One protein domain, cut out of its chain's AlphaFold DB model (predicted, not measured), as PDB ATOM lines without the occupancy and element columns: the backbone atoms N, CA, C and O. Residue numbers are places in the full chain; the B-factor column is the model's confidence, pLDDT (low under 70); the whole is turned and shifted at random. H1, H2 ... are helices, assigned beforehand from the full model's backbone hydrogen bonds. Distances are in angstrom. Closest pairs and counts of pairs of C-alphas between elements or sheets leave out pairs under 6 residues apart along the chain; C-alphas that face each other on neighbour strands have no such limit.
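This is residues 15 to 64 and 323 to 368 of the 572 residues of an uncharacterized protein of Parabacteroides sp. D13 (UniProt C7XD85). Three long helices make this domain: H2 in the middle, H1 folded against it as a helical hairpin with crossed arms, and H5 past another side of H2, running much the same way as H2. Little H3 bridges H2 and H5, H4 lies out before the start of H5, and H6 lies just beyond H5's far end. The printed part has 96 residues with six named helices, H1 to H6 in chain order, and no named strand; the class is all helix. It is only just compact, close to loose, with a radius of gyration of the C-alphas of 14.9 A, and only just elongated, spanning 47 by 31 by 20 A.

Find C-alpha 16 at (32.856, -14.637, -2.339); from there H1 runs 23.8 A to residue 32. H2, residues 44 to 63, starts at (48.453, -30.201, -1.034) and covers 28.7 A. Past the cut come H3, residues 328 to 331, and H4, residues 334 to 337. H5, residues 342 to 363, covers 29.9 A with a kink of 30 degrees near residue 351. H6, residues 365 to 368, ends at (41.308, -0.696, -25.991).

Look at the C-alphas of Phe 17 and Ser 57, 5.6 A apart: here the hairpin of H1 and H2 comes closest, the two touching at a steep tilt of 42 degrees, opposite ways. H2 touches H1 with residues 49 to 57 alone. H3 touches H2, closest at C-alphas 51 and 328, 6.6 A, and H5, closest at C-alphas 328 and 352, 5.9 A. H2 and H5 are near each other, with 15 pairs of C-alphas within 10 A. H4 touches no helix; H5 and H6 meet only through their link. Every O i to N i+4 pair is within hydrogen-bond range in H1 and H2, and 16 of 18 in H5; H3, H4 and H6 are too short for one.

The C-alphas of Gln 34 and Asp 367, the two farthest apart, are 47.6 A apart. Residues 65 to 322 are not printed, and C-alphas 64 and 323 are 11.9 A apart across this cut. The link from H1 to H2 is long. No printed residue has a pLDDT under 70.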
ATOM      1  N   SER A  15      31.046 -14.777   2.216       81.81
ATOM      2  CA  SER A  15      32.104 -14.157   1.415       81.81
ATOM      3  C   SER A  15      32.166 -14.809   0.027       81.81
ATOM      4  O   SER A  15      31.899 -16.006  -0.114       81.81
ATOM      5  N   ILE A  16      32.557 -14.061  -1.012       87.25
ATOM      6  CA  ILE A  16      32.856 -14.637  -2.339       87.25
ATOM      7  C   ILE A  16      33.817 -15.823  -2.207       87.25
ATOM      8  O   ILE A  16      33.616 -16.846  -2.858       87.25
ATOM      9  N   PHE A  17      34.805 -15.725  -1.315       90.06
ATOM     10  CA  PHE A  17      35.729 -16.821  -1.039       90.06
ATOM     11  C   PHE A  17      35.007 -18.073  -0.521       90.06
ATOM     12  O   PHE A  17      35.239 -19.162  -1.039       90.06
ATOM     13  N   ASP A  18      34.095 -17.931   0.448       90.62
ATOM     14  CA  ASP A  18      33.354 -19.061   1.027       90.62
ATOM     15  C   ASP A  18      32.487 -19.755  -0.036       90.62
ATOM     16  O   ASP A  18      32.440 -20.987  -0.117       90.62
ATOM     17  N   ASN A  19      31.859 -18.960  -0.908       92.38
ATOM     18  CA  ASN A  19      31.071 -19.452  -2.037       92.38
ATOM     19  C   ASN A  19      31.934 -20.196  -3.067       92.38
ATOM     20  O   ASN A  19      31.575 -21.297  -3.494       92.38
ATOM     21  N   LEU A  20      33.080 -19.624  -3.454       94.00
ATOM     22  CA  LEU A  20      34.042 -20.260  -4.358       94.00
ATOM     23  C   LEU A  20      34.552 -21.577  -3.771       94.00
ATOM     24  O   LEU A  20      34.540 -22.599  -4.455       94.00
ATOM     25  N   GLN A  21      34.910 -21.576  -2.487       92.69
ATOM     26  CA  GLN A  21      35.401 -22.749  -1.778       92.69
ATOM     27  C   GLN A  21      34.380 -23.884  -1.768       92.69
ATOM     28  O   GLN A  21      34.704 -25.029  -2.095       92.69
ATOM     29  N   LYS A  22      33.130 -23.570  -1.426       93.25
ATOM     30  CA  LYS A  22      32.040 -24.543  -1.417       93.25
ATOM     31  C   LYS A  22      31.804 -25.135  -2.807       93.25
ATOM     32  O   LYS A  22      31.824 -26.359  -2.947       93.25
ATOM     33  N   ASN A  23      31.659 -24.286  -3.825       94.94
ATOM     34  CA  ASN A  23      31.415 -24.714  -5.205       94.94
ATOM     35  C   ASN A  23      32.573 -25.557  -5.756       94.94
ATOM     36  O   ASN A  23      32.349 -26.572  -6.417       94.94
ATOM     37  N   ALA A  24      33.814 -25.168  -5.466       94.12
ATOM     38  CA  ALA A  24      35.003 -25.880  -5.912       94.12
ATOM     39  C   ALA A  24      35.093 -27.288  -5.295       94.12
ATOM     40  O   ALA A  24      35.343 -28.262  -6.008       94.12
ATOM     41  N   LEU A  25      34.827 -27.417  -3.990       93.50
ATOM     42  CA  LEU A  25      34.808 -28.710  -3.299       93.50
ATOM     43  C   LEU A  25      33.669 -29.614  -3.778       93.50
ATOM     44  O   LEU A  25      33.875 -30.817  -3.939       93.50
ATOM     45  N   GLU A  26      32.477 -29.061  -4.004       94.75
ATOM     46  CA  GLU A  26      31.357 -29.798  -4.602       94.75
ATOM     47  C   GLU A  26      31.736 -30.312  -6.001       94.75
ATOM     48  O   GLU A  26      31.627 -31.510  -6.262       94.75
ATOM     49  N   THR A  27      32.318 -29.451  -6.839       94.88
ATOM     50  CA  THR A  27      32.759 -29.798  -8.200       94.88
ATOM     51  C   THR A  27      33.816 -30.910  -8.207       94.88
ATOM     52  O   THR A  27      33.713 -31.859  -8.982       94.88
ATOM     53  N   ILE A  28      34.832 -30.849  -7.336       93.81
ATOM     54  CA  ILE A  28      35.872 -31.894  -7.273       93.81
ATOM     55  C   ILE A  28      35.281 -33.223  -6.796       93.81
ATOM     56  O   ILE A  28      35.580 -34.263  -7.380       93.81
ATOM     57  N   ARG A  29      34.386 -33.212  -5.800       91.88
ATOM     58  CA  ARG A  29      33.718 -34.440  -5.331       91.88
ATOM     59  C   ARG A  29      32.898 -35.098  -6.434       91.88
ATOM     60  O   ARG A  29      32.923 -36.323  -6.549       91.88
ATOM     61  N   GLU A  30      32.206 -34.308  -7.248       95.00
ATOM     62  CA  GLU A  30      31.447 -34.812  -8.394       95.00
ATOM     63  C   GLU A  30      32.355 -35.397  -9.482       95.00
ATOM     64  O   GLU A  30      32.081 -36.480  -9.999       95.00
ATOM     65  N   LEU A  31      33.449 -34.707  -9.817       94.69
ATOM     66  CA  LEU A  31      34.328 -35.097 -10.921       94.69
ATOM     67  C   LEU A  31      35.293 -36.235 -10.564       94.69
ATOM     68  O   LEU A  31      35.599 -37.069 -11.419       94.69
ATOM     69  N   SER A  32      35.807 -36.269  -9.335       92.81
ATOM     70  CA  SER A  32      36.904 -37.159  -8.942       92.81
ATOM     71  C   SER A  32      36.740 -37.807  -7.570       92.81
ATOM     72  O   SER A  32      37.661 -38.494  -7.133       92.81
ATOM     73  N   GLY A  33      35.574 -37.711  -6.921       88.56
ATOM     74  CA  GLY A  33      35.350 -38.234  -5.564       88.56
ATOM     75  C   GLY A  33      35.517 -39.751  -5.391       88.56
ATOM     76  O   GLY A  33      35.533 -40.237  -4.265       88.56
ATOM     77  N   GLN A  34      35.661 -40.511  -6.483       91.44
ATOM     78  CA  GLN A  34      36.035 -41.935  -6.452       91.44
ATOM     79  C   GLN A  34      37.557 -42.172  -6.435       91.44
ATOM     80  O   GLN A  34      37.995 -43.253  -6.048       91.44
ATOM     81  N   LEU A  35      38.358 -41.193  -6.873       93.12
ATOM     82  CA  LEU A  35      39.822 -41.260  -6.976       93.12
ATOM     83  C   LEU A  35      40.513 -40.395  -5.915       93.12
ATOM     84  O   LEU A  35      41.440 -40.858  -5.259       93.12
ATOM     85  N   TRP A  36      40.060 -39.153  -5.739       93.19
ATOM     86  CA  TRP A  36      40.551 -38.227  -4.725       93.19
ATOM     87  C   TRP A  36      39.497 -38.114  -3.622       93.19
ATOM     88  O   TRP A  36      38.500 -37.413  -3.756       93.19
ATOM     89  N   THR A  37      39.660 -38.909  -2.564       87.75
ATOM     90  CA  THR A  37      38.651 -39.052  -1.500       87.75
ATOM     91  C   THR A  37      38.936 -38.184  -0.276       87.75
ATOM     92  O   THR A  37      38.002 -37.828   0.445       87.75
ATOM     93  N   ASP A  38      40.206 -37.857  -0.022       89.56
ATOM     94  CA  ASP A  38      40.621 -37.013   1.100       89.56
ATOM     95  C   ASP A  38      40.624 -35.538   0.684       89.56
ATOM     96  O   ASP A  38      41.362 -35.142  -0.208       89.56
ATOM     97  N   HIS A  39      39.774 -34.738   1.326       88.94
ATOM     98  CA  HIS A  39      39.639 -33.299   1.075       88.94
ATOM     99  C   HIS A  39      39.954 -32.487   2.341       88.94
ATOM    100  O   HIS A  39      39.350 -31.440   2.588       88.94
ATOM    101  N   ALA A  40      40.823 -33.009   3.206       88.75
ATOM    102  CA  ALA A  40      41.218 -32.332   4.431       88.75
ATOM    103  C   ALA A  40      42.274 -31.230   4.174       88.75
ATOM    104  O   ALA A  40      43.029 -31.311   3.207       88.75
ATOM    105  N   PRO A  41      42.420 -30.240   5.080       85.69
ATOM    106  CA  PRO A  41      43.336 -29.103   4.890       85.69
ATOM    107  C   PRO A  41      44.829 -29.446   4.766       85.69
ATOM    108  O   PRO A  41      45.631 -28.588   4.420       85.69
ATOM    109  N   HIS A  42      45.229 -30.673   5.108       85.69
ATOM    110  CA  HIS A  42      46.619 -31.117   4.995       85.69
ATOM    111  C   HIS A  42      46.968 -31.624   3.586       85.69
ATOM    112  O   HIS A  42      48.143 -31.860   3.298       85.69
ATOM    113  N   ASP A  43      45.967 -31.815   2.723       91.69
ATOM    114  CA  ASP A  43      46.163 -32.243   1.346       91.69
ATOM    115  C   ASP A  43      46.720 -31.068   0.501       91.69
ATOM    116  O   ASP A  43      46.145 -29.970   0.488       91.69
ATOM    117  N   PRO A  44      47.841 -31.256  -0.223       88.38
ATOM    118  CA  PRO A  44      48.453 -30.201  -1.034       88.38
ATOM    119  C   PRO A  44      47.591 -29.750  -2.224       88.38
ATOM    120  O   PRO A  44      47.705 -28.604  -2.668       88.38
ATOM    121  N   GLY A  45      46.731 -30.619  -2.754       90.44
ATOM    122  CA  GLY A  45      45.753 -30.277  -3.780       90.44
ATOM    123  C   GLY A  45      44.646 -29.376  -3.235       90.44
ATOM    124  O   GLY A  45      44.265 -28.426  -3.914       90.44
ATOM    125  N   ILE A  46      44.201 -29.597  -1.991       93.19
ATOM    126  CA  ILE A  46      43.271 -28.683  -1.302       93.19
ATOM    127  C   ILE A  46      43.948 -27.341  -1.028       93.19
ATOM    128  O   ILE A  46      43.378 -26.305  -1.342       93.19
ATOM    129  N   THR A  47      45.207 -27.345  -0.579       91.12
ATOM    130  CA  THR A  47      45.982 -26.099  -0.420       91.12
ATOM    131  C   THR A  47      46.066 -25.312  -1.736       91.12
ATOM    132  O   THR A  47      45.950 -24.092  -1.745       91.12
ATOM    133  N   THR A  48      46.246 -26.003  -2.866       91.50
ATOM    134  CA  THR A  48      46.290 -25.364  -4.192       91.50
ATOM    135  C   THR A  48      44.925 -24.781  -4.561       91.50
ATOM    136  O   THR A  48      44.857 -23.664  -5.063       91.50
ATOM    137  N   LEU A  49      43.838 -25.509  -4.286       92.75
ATOM    138  CA  LEU A  49      42.469 -25.049  -4.514       92.75
ATOM    139  C   LEU A  49      42.138 -23.788  -3.708       92.75
ATOM    140  O   LEU A  49      41.604 -22.836  -4.270       92.75
ATOM    141  N   ASP A  50      42.506 -23.767  -2.427       92.38
ATOM    142  CA  ASP A  50      42.289 -22.629  -1.531       92.38
ATOM    143  C   ASP A  50      42.995 -21.375  -2.064       92.38
ATOM    144  O   ASP A  50      42.398 -20.300  -2.124       92.38
ATOM    145  N   ILE A  51      44.245 -21.513  -2.525       92.50
ATOM    146  CA  ILE A  51      45.005 -20.402  -3.115       92.50
ATOM    147  C   ILE A  51      44.350 -19.922  -4.418       92.50
ATOM    148  O   ILE A  51      44.245 -18.719  -4.641       92.50
ATOM    149  N   LEU A  52      43.868 -20.827  -5.275       92.50
ATOM    150  CA  LEU A  52      43.167 -20.442  -6.507       92.50
ATOM    151  C   LEU A  52      41.837 -19.728  -6.222       92.50
ATOM    152  O   LEU A  52      41.502 -18.764  -6.912       92.50
ATOM    153  N   ASN A  53      41.095 -20.156  -5.199       92.94
ATOM    154  CA  ASN A  53      39.870 -19.481  -4.770       92.94
ATOM    155  C   ASN A  53      40.165 -18.102  -4.176       92.94
ATOM    156  O   ASN A  53      39.429 -17.152  -4.441       92.94
ATOM    157  N   TYR A  54      41.273 -17.964  -3.443       90.50
ATOM    158  CA  TYR A  54      41.744 -16.666  -2.972       90.50
ATOM    159  C   TYR A  54      42.101 -15.746  -4.147       90.50
ATOM    160  O   TYR A  54      41.601 -14.625  -4.216       90.50
ATOM    161  N   ALA A  55      42.855 -16.247  -5.130       89.00
ATOM    162  CA  ALA A  55      43.197 -15.516  -6.350       89.00
ATOM    163  C   ALA A  55      41.958 -15.006  -7.109       89.00
ATOM    164  O   ALA A  55      41.925 -13.862  -7.561       89.00
ATOM    165  N   LEU A  56      40.919 -15.839  -7.228       89.12
ATOM    166  CA  LEU A  56      39.641 -15.446  -7.829       89.12
ATOM    167  C   LEU A  56      38.904 -14.396  -6.991       89.12
ATOM    168  O   LEU A  56      38.329 -13.476  -7.564       89.12
ATOM    169  N   SER A  57      38.934 -14.505  -5.659       89.00
ATOM    170  CA  SER A  57      38.323 -13.506  -4.776       89.00
ATOM    171  C   SER A  57      39.025 -12.145  -4.845       89.00
ATOM    172  O   SER A  57      38.358 -11.113  -4.847       89.00
ATOM    173  N   GLU A  58      40.352 -12.130  -4.998       85.56
ATOM    174  CA  GLU A  58      41.122 -10.904  -5.230       85.56
ATOM    175  C   GLU A  58      40.801 -10.292  -6.596       85.56
ATOM    176  O   GLU A  58      40.644  -9.077  -6.705       85.56
ATOM    177  N   LEU A  59      40.656 -11.118  -7.638       85.38
ATOM    178  CA  LEU A  59      40.258 -10.653  -8.965       85.38
ATOM    179  C   LEU A  59      38.829 -10.078  -8.962       85.38
ATOM    180  O   LEU A  59      38.601  -9.029  -9.558       85.38
ATOM    181  N   ASP A  60      37.885 -10.700  -8.250       86.56
ATOM    182  CA  ASP A  60      36.527 -10.170  -8.052       86.56
ATOM    183  C   ASP A  60      36.541  -8.809  -7.340       86.56
ATOM    184  O   ASP A  60      35.987  -7.830  -7.848       86.56
ATOM    185  N   TYR A  61      37.289  -8.702  -6.237       85.38
ATOM    186  CA  TYR A  61      37.510  -7.428  -5.557       85.38
ATOM    187  C   TYR A  61      38.103  -6.380  -6.507       85.38
ATOM    188  O   TYR A  61      37.610  -5.251  -6.573       85.38
ATOM    189  N   GLN A  62      39.109  -6.753  -7.300       85.25
ATOM    190  CA  GLN A  62      39.722  -5.870  -8.284       85.25
ATOM    191  C   GLN A  62      38.802  -5.488  -9.439       85.25
ATOM    192  O   GLN A  62      39.095  -4.468 -10.053       85.25
ATOM    193  N   MET A  63      37.754  -6.256  -9.761       84.88
ATOM    194  CA  MET A  63      36.722  -5.938 -10.766       84.88
ATOM    195  C   MET A  63      35.560  -5.111 -10.189       84.88
ATOM    196  O   MET A  63      34.754  -4.571 -10.946       84.88
ATOM    197  N   SER A  64      35.470  -4.995  -8.861       86.75
ATOM    198  CA  SER A  64      34.375  -4.296  -8.178       86.75
ATOM    199  C   SER A  64      34.490  -2.765  -8.192       86.75
ATOM    200  O   SER A  64      33.560  -2.072  -7.768       86.75
ATOM    201  N   LEU A 323      46.279  -1.838 -10.694       79.19
ATOM    202  CA  LEU A 323      46.027  -3.248 -10.417       79.19
ATOM    203  C   LEU A 323      47.376  -3.943 -10.256       79.19
ATOM    204  O   LEU A 323      48.272  -3.781 -11.086       79.19
ATOM    205  N   ASN A 324      47.549  -4.661  -9.152       72.62
ATOM    206  CA  ASN A 324      48.791  -5.372  -8.887       72.62
ATOM    207  C   ASN A 324      48.807  -6.690  -9.655       72.62
ATOM    208  O   ASN A 324      47.814  -7.416  -9.657       72.62
ATOM    209  N   ASP A 325      49.958  -7.023 -10.241       71.56
ATOM    210  CA  ASP A 325      50.179  -8.355 -10.787       71.56
ATOM    211  C   ASP A 325      50.106  -9.383  -9.651       71.56
ATOM    212  O   ASP A 325      50.842  -9.303  -8.664       71.56
ATOM    213  N   TYR A 326      49.206 -10.351  -9.800       78.38
ATOM    214  CA  TYR A 326      49.029 -11.446  -8.858       78.38
ATOM    215  C   TYR A 326      49.716 -12.713  -9.376       78.38
ATOM    216  O   TYR A 326      49.641 -13.025 -10.567       78.38
ATOM    217  N   SER A 327      50.356 -13.464  -8.476       84.62
ATOM    218  CA  SER A 327      50.900 -14.785  -8.786       84.62
ATOM    219  C   SER A 327      50.500 -15.793  -7.718       84.62
ATOM    220  O   SER A 327      50.874 -15.662  -6.554       84.62
ATOM    221  N   VAL A 328      49.825 -16.850  -8.160       86.81
ATOM    222  CA  VAL A 328      49.417 -18.011  -7.361       86.81
ATOM    223  C   VAL A 328      50.641 -18.634  -6.685       86.81
ATOM    224  O   VAL A 328      50.607 -19.005  -5.514       86.81
ATOM    225  N   THR A 329      51.768 -18.695  -7.400       86.06
ATOM    226  CA  THR A 329      53.034 -19.246  -6.895       86.06
ATOM    227  C   THR A 329      53.541 -18.512  -5.643       86.06
ATOM    228  O   THR A 329      54.146 -19.127  -4.755       86.06
ATOM    229  N   ASN A 330      53.280 -17.207  -5.531       87.25
ATOM    230  CA  ASN A 330      53.733 -16.392  -4.405       87.25
ATOM    231  C   ASN A 330      52.910 -16.590  -3.131       87.25
ATOM    232  O   ASN A 330      53.425 -16.284  -2.054       87.25
ATOM    233  N   ASP A 331      51.722 -17.174  -3.214       89.00
ATOM    234  CA  ASP A 331      50.836 -17.342  -2.058       89.00
ATOM    235  C   ASP A 331      50.997 -18.703  -1.371       89.00
ATOM    236  O   ASP A 331      50.507 -18.919  -0.264       89.00
ATOM    237  N   PHE A 332      51.787 -19.606  -1.959       90.38
ATOM    238  CA  PHE A 332      52.135 -20.865  -1.307       90.38
ATOM    239  C   PHE A 332      52.973 -20.657  -0.027       90.38
ATOM    240  O   PHE A 332      53.880 -19.807   0.004       90.38
ATOM    241  N   PRO A 333      52.760 -21.484   1.018       87.62
ATOM    242  CA  PRO A 333      53.587 -21.463   2.221       87.62
ATOM    243  C   PRO A 333      55.070 -21.737   1.929       87.62
ATOM    244  O   PRO A 333      55.419 -22.461   0.996       87.62
ATOM    245  N   ILE A 334      55.965 -21.202   2.766       86.69
ATOM    246  CA  ILE A 334      57.431 -21.294   2.578       86.69
ATOM    247  C   ILE A 334      57.905 -22.750   2.441       86.69
ATOM    248  O   ILE A 334      58.724 -23.049   1.577       86.69
ATOM    249  N   CYS A 335      57.331 -23.673   3.221       83.94
ATOM    250  CA  CYS A 335      57.691 -25.093   3.181       83.94
ATOM    251  C   CYS A 335      57.475 -25.751   1.805       83.94
ATOM    252  O   CYS A 335      58.196 -26.684   1.453       83.94
ATOM    253  N   TYR A 336      56.524 -25.246   1.016       84.06
ATOM    254  CA  TYR A 336      56.320 -25.676  -0.362       84.06
ATOM    255  C   TYR A 336      57.358 -25.054  -1.296       84.06
ATOM    256  O   TYR A 336      57.961 -25.771  -2.094       84.06
ATOM    257  N   LYS A 337      57.607 -23.745  -1.169       83.12
ATOM    258  CA  LYS A 337      58.512 -22.984  -2.048       83.12
ATOM    259  C   LYS A 337      59.938 -23.532  -2.055       83.12
ATOM    260  O   LYS A 337      60.529 -23.657  -3.126       83.12
ATOM    261  N   ASP A 338      60.448 -23.926  -0.891       81.25
ATOM    262  CA  ASP A 338      61.782 -24.531  -0.756       81.25
ATOM    263  C   ASP A 338      61.881 -25.912  -1.433       81.25
ATOM    264  O   ASP A 338      62.970 -26.366  -1.781       81.25
ATOM    265  N   SER A 339      60.737 -26.566  -1.658       82.44
ATOM    266  CA  SER A 339      60.624 -27.927  -2.198       82.44
ATOM    267  C   SER A 339      60.045 -27.974  -3.619       82.44
ATOM    268  O   SER A 339      59.749 -29.059  -4.126       82.44
ATOM    269  N   PHE A 340      59.851 -26.827  -4.280       83.75
ATOM    270  CA  PHE A 340      59.247 -26.776  -5.613       83.75
ATOM    271  C   PHE A 340      60.105 -27.486  -6.665       83.75
ATOM    272  O   PHE A 340      61.181 -27.019  -7.045       83.75
ATOM    273  N   THR A 341      59.563 -28.573  -7.209       86.88
ATOM    274  CA  THR A 341      60.094 -29.244  -8.398       86.88
ATOM    275  C   THR A 341      59.793 -28.433  -9.659       86.88
ATOM    276  O   THR A 341      58.832 -27.663  -9.710       86.88
ATOM    277  N   ASP A 342      60.584 -28.633 -10.714       88.00
ATOM    278  CA  ASP A 342      60.352 -27.954 -11.997       88.00
ATOM    279  C   ASP A 342      58.995 -28.326 -12.614       88.00
ATOM    280  O   ASP A 342      58.341 -27.485 -13.229       88.00
ATOM    281  N   SER A 343      58.522 -29.558 -12.391       90.38
ATOM    282  CA  SER A 343      57.199 -29.998 -12.837       90.38
ATOM    283  C   SER A 343      56.064 -29.288 -12.097       90.38
ATOM    284  O   SER A 343      55.079 -28.913 -12.730       90.38
ATOM    285  N   PHE A 344      56.194 -29.054 -10.788       88.19
ATOM    286  CA  PHE A 344      55.175 -28.326 -10.029       88.19
ATOM    287  C   PHE A 344      55.152 -26.835 -10.387       88.19
ATOM    288  O   PHE A 344      54.080 -26.267 -10.565       88.19
ATOM    289  N   LYS A 345      56.318 -26.216 -10.617       88.12
ATOM    290  CA  LYS A 345      56.392 -24.840 -11.144       88.12
ATOM    291  C   LYS A 345      55.722 -24.715 -12.514       88.12
ATOM    292  O   LYS A 345      54.999 -23.754 -12.752       88.12
ATOM    293  N   ALA A 346      55.935 -25.688 -13.403       90.06
ATOM    294  CA  ALA A 346      55.285 -25.721 -14.713       90.06
ATOM    295  C   ALA A 346      53.765 -25.940 -14.623       90.06
ATOM    296  O   ALA A 346      53.031 -25.483 -15.490       90.06
ATOM    297  N   TYR A 347      53.285 -26.628 -13.585       91.62
ATOM    298  CA  TYR A 347      51.855 -26.753 -13.309       91.62
ATOM    299  C   TYR A 347      51.257 -25.421 -12.830       91.62
ATOM    300  O   TYR A 347      50.251 -24.973 -13.378       91.62
ATOM    301  N   LEU A 348      51.901 -24.749 -11.868       90.56
ATOM    302  CA  LEU A 348      51.433 -23.460 -11.345       90.56
ATOM    303  C   LEU A 348      51.471 -22.335 -12.388       90.56
ATOM    304  O   LEU A 348      50.587 -21.478 -12.396       90.56
ATOM    305  N   SER A 349      52.430 -22.373 -13.318       90.12
ATOM    306  CA  SER A 349      52.559 -21.347 -14.358       90.12
ATOM    307  C   SER A 349      51.358 -21.272 -15.307       90.12
ATOM    308  O   SER A 349      51.117 -20.218 -15.892       90.12
ATOM    309  N   ILE A 350      50.578 -22.351 -15.441       91.94
ATOM    310  CA  ILE A 350      49.325 -22.355 -16.212       91.94
ATOM    311  C   ILE A 350      48.313 -21.401 -15.568       91.94
ATOM    312  O   ILE A 350      47.682 -20.608 -16.266       91.94
ATOM    313  N   PHE A 351      48.187 -21.448 -14.238       90.81
ATOM    314  CA  PHE A 351      47.286 -20.569 -13.497       90.81
ATOM    315  C   PHE A 351      47.814 -19.138 -13.468       90.81
ATOM    316  O   PHE A 351      47.058 -18.220 -13.776       90.81
ATOM    317  N   ASP A 352      49.111 -18.944 -13.198       89.56
ATOM    318  CA  ASP A 352      49.736 -17.615 -13.265       89.56
ATOM    319  C   ASP A 352      49.510 -16.964 -14.641       89.56
ATOM    320  O   ASP A 352      49.194 -15.777 -14.724       89.56
ATOM    321  N   HIS A 353      49.604 -17.735 -15.730       88.81
ATOM    322  CA  HIS A 353      49.309 -17.234 -17.070       88.81
ATOM    323  C   HIS A 353      47.837 -16.833 -17.234       88.81
ATOM    324  O   HIS A 353      47.570 -15.744 -17.740       88.81
ATOM    325  N   LEU A 354      46.895 -17.668 -16.780       87.62
ATOM    326  CA  LEU A 354      45.459 -17.386 -16.870       87.62
ATOM    327  C   LEU A 354      45.081 -16.091 -16.130       87.62
ATOM    328  O   LEU A 354      44.432 -15.222 -16.712       87.62
ATOM    329  N   PHE A 355      45.526 -15.932 -14.879       85.88
ATOM    330  CA  PHE A 355      45.283 -14.709 -14.107       85.88
ATOM    331  C   PHE A 355      46.001 -13.498 -14.716       85.88
ATOM    332  O   PHE A 355      45.439 -12.405 -14.760       85.88
ATOM    333  N   SER A 356      47.223 -13.678 -15.229       84.81
ATOM    334  CA  SER A 356      47.964 -12.603 -15.896       84.81
ATOM    335  C   SER A 356      47.233 -12.069 -17.130       84.81
ATOM    336  O   SER A 356      47.222 -10.858 -17.340       84.81
ATOM    337  N   GLU A 357      46.592 -12.922 -17.932       83.69
ATOM    338  CA  GLU A 357      45.813 -12.465 -19.091       83.69
ATOM    339  C   GLU A 357      44.598 -11.620 -18.673       83.69
ATOM    340  O   GLU A 357      44.384 -10.555 -19.254       83.69
ATOM    341  N   GLY A 358      43.870 -12.022 -17.622       81.94
ATOM    342  CA  GLY A 358      42.755 -11.237 -17.072       81.94
ATOM    343  C   GLY A 358      43.198  -9.869 -16.538       81.94
ATOM    344  O   GLY A 358      42.633  -8.838 -16.910       81.94
ATOM    345  N   HIS A 359      44.279  -9.825 -15.751       84.81
ATOM    346  CA  HIS A 359      44.832  -8.558 -15.258       84.81
ATOM    347  C   HIS A 359      45.340  -7.661 -16.390       84.81
ATOM    348  O   HIS A 359      45.120  -6.450 -16.354       84.81
ATOM    349  N   LYS A 360      45.989  -8.219 -17.421       83.69
ATOM    350  CA  LYS A 360      46.396  -7.446 -18.606       83.69
ATOM    351  C   LYS A 360      45.188  -6.843 -19.312       83.69
ATOM    352  O   LYS A 360      45.246  -5.682 -19.707       83.69
ATOM    353  N   GLU A 361      44.106  -7.600 -19.476       84.50
ATOM    354  CA  GLU A 361      42.876  -7.098 -20.090       84.50
ATOM    355  C   GLU A 361      42.293  -5.907 -19.319       84.50
ATOM    356  O   GLU A 361      41.997  -4.875 -19.931       84.50
ATOM    357  N   MET A 362      42.212  -6.016 -17.990       85.19
ATOM    358  CA  MET A 362      41.732  -4.948 -17.104       85.19
ATOM    359  C   MET A 362      42.663  -3.727 -17.105       85.19
ATOM    360  O   MET A 362      42.201  -2.593 -17.223       85.19
ATOM    361  N   ASN A 363      43.981  -3.934 -17.041       84.19
ATOM    362  CA  ASN A 363      44.975  -2.854 -17.061       84.19
ATOM    363  C   ASN A 363      44.972  -2.065 -18.378       84.19
ATOM    364  O   ASN A 363      45.255  -0.863 -18.391       84.19
ATOM    365  N   HIS A 364      44.625  -2.729 -19.481       84.94
ATOM    366  CA  HIS A 364      44.524  -2.123 -20.804       84.94
ATOM    367  C   HIS A 364      43.104  -1.666 -21.165       84.94
ATOM    368  O   HIS A 364      42.904  -1.214 -22.293       84.94
ATOM    369  N   LEU A 365      42.134  -1.715 -20.238       88.19
ATOM    370  CA  LEU A 365      40.745  -1.308 -20.487       88.19
ATOM    371  C   LEU A 365      40.656   0.088 -21.111       88.19
ATOM    372  O   LEU A 365      40.037   0.267 -22.156       88.19
ATOM    373  N   LYS A 366      41.361   1.066 -20.535       87.75
ATOM    374  CA  LYS A 366      41.466   2.428 -21.085       87.75
ATOM    375  C   LYS A 366      42.041   2.468 -22.507       87.75
ATOM    376  O   LYS A 366      41.637   3.296 -23.313       87.75
ATOM    377  N   ASP A 367      42.974   1.580 -22.838       85.75
ATOM    378  CA  ASP A 367      43.691   1.629 -24.111       85.75
ATOM    379  C   ASP A 367      42.811   1.080 -25.233       85.75
ATOM    380  O   ASP A 367      42.673   1.713 -26.284       85.75
ATOM    381  N   TRP A 368      42.172  -0.072 -24.996       87.25
ATOM    382  CA  TRP A 368      41.308  -0.696 -25.991       87.25
ATOM    383  C   TRP A 368      39.892  -0.109 -25.994       87.25
ATOM    384  O   TRP A 368      39.277  -0.057 -27.055       87.25
TER     385      TRP A 368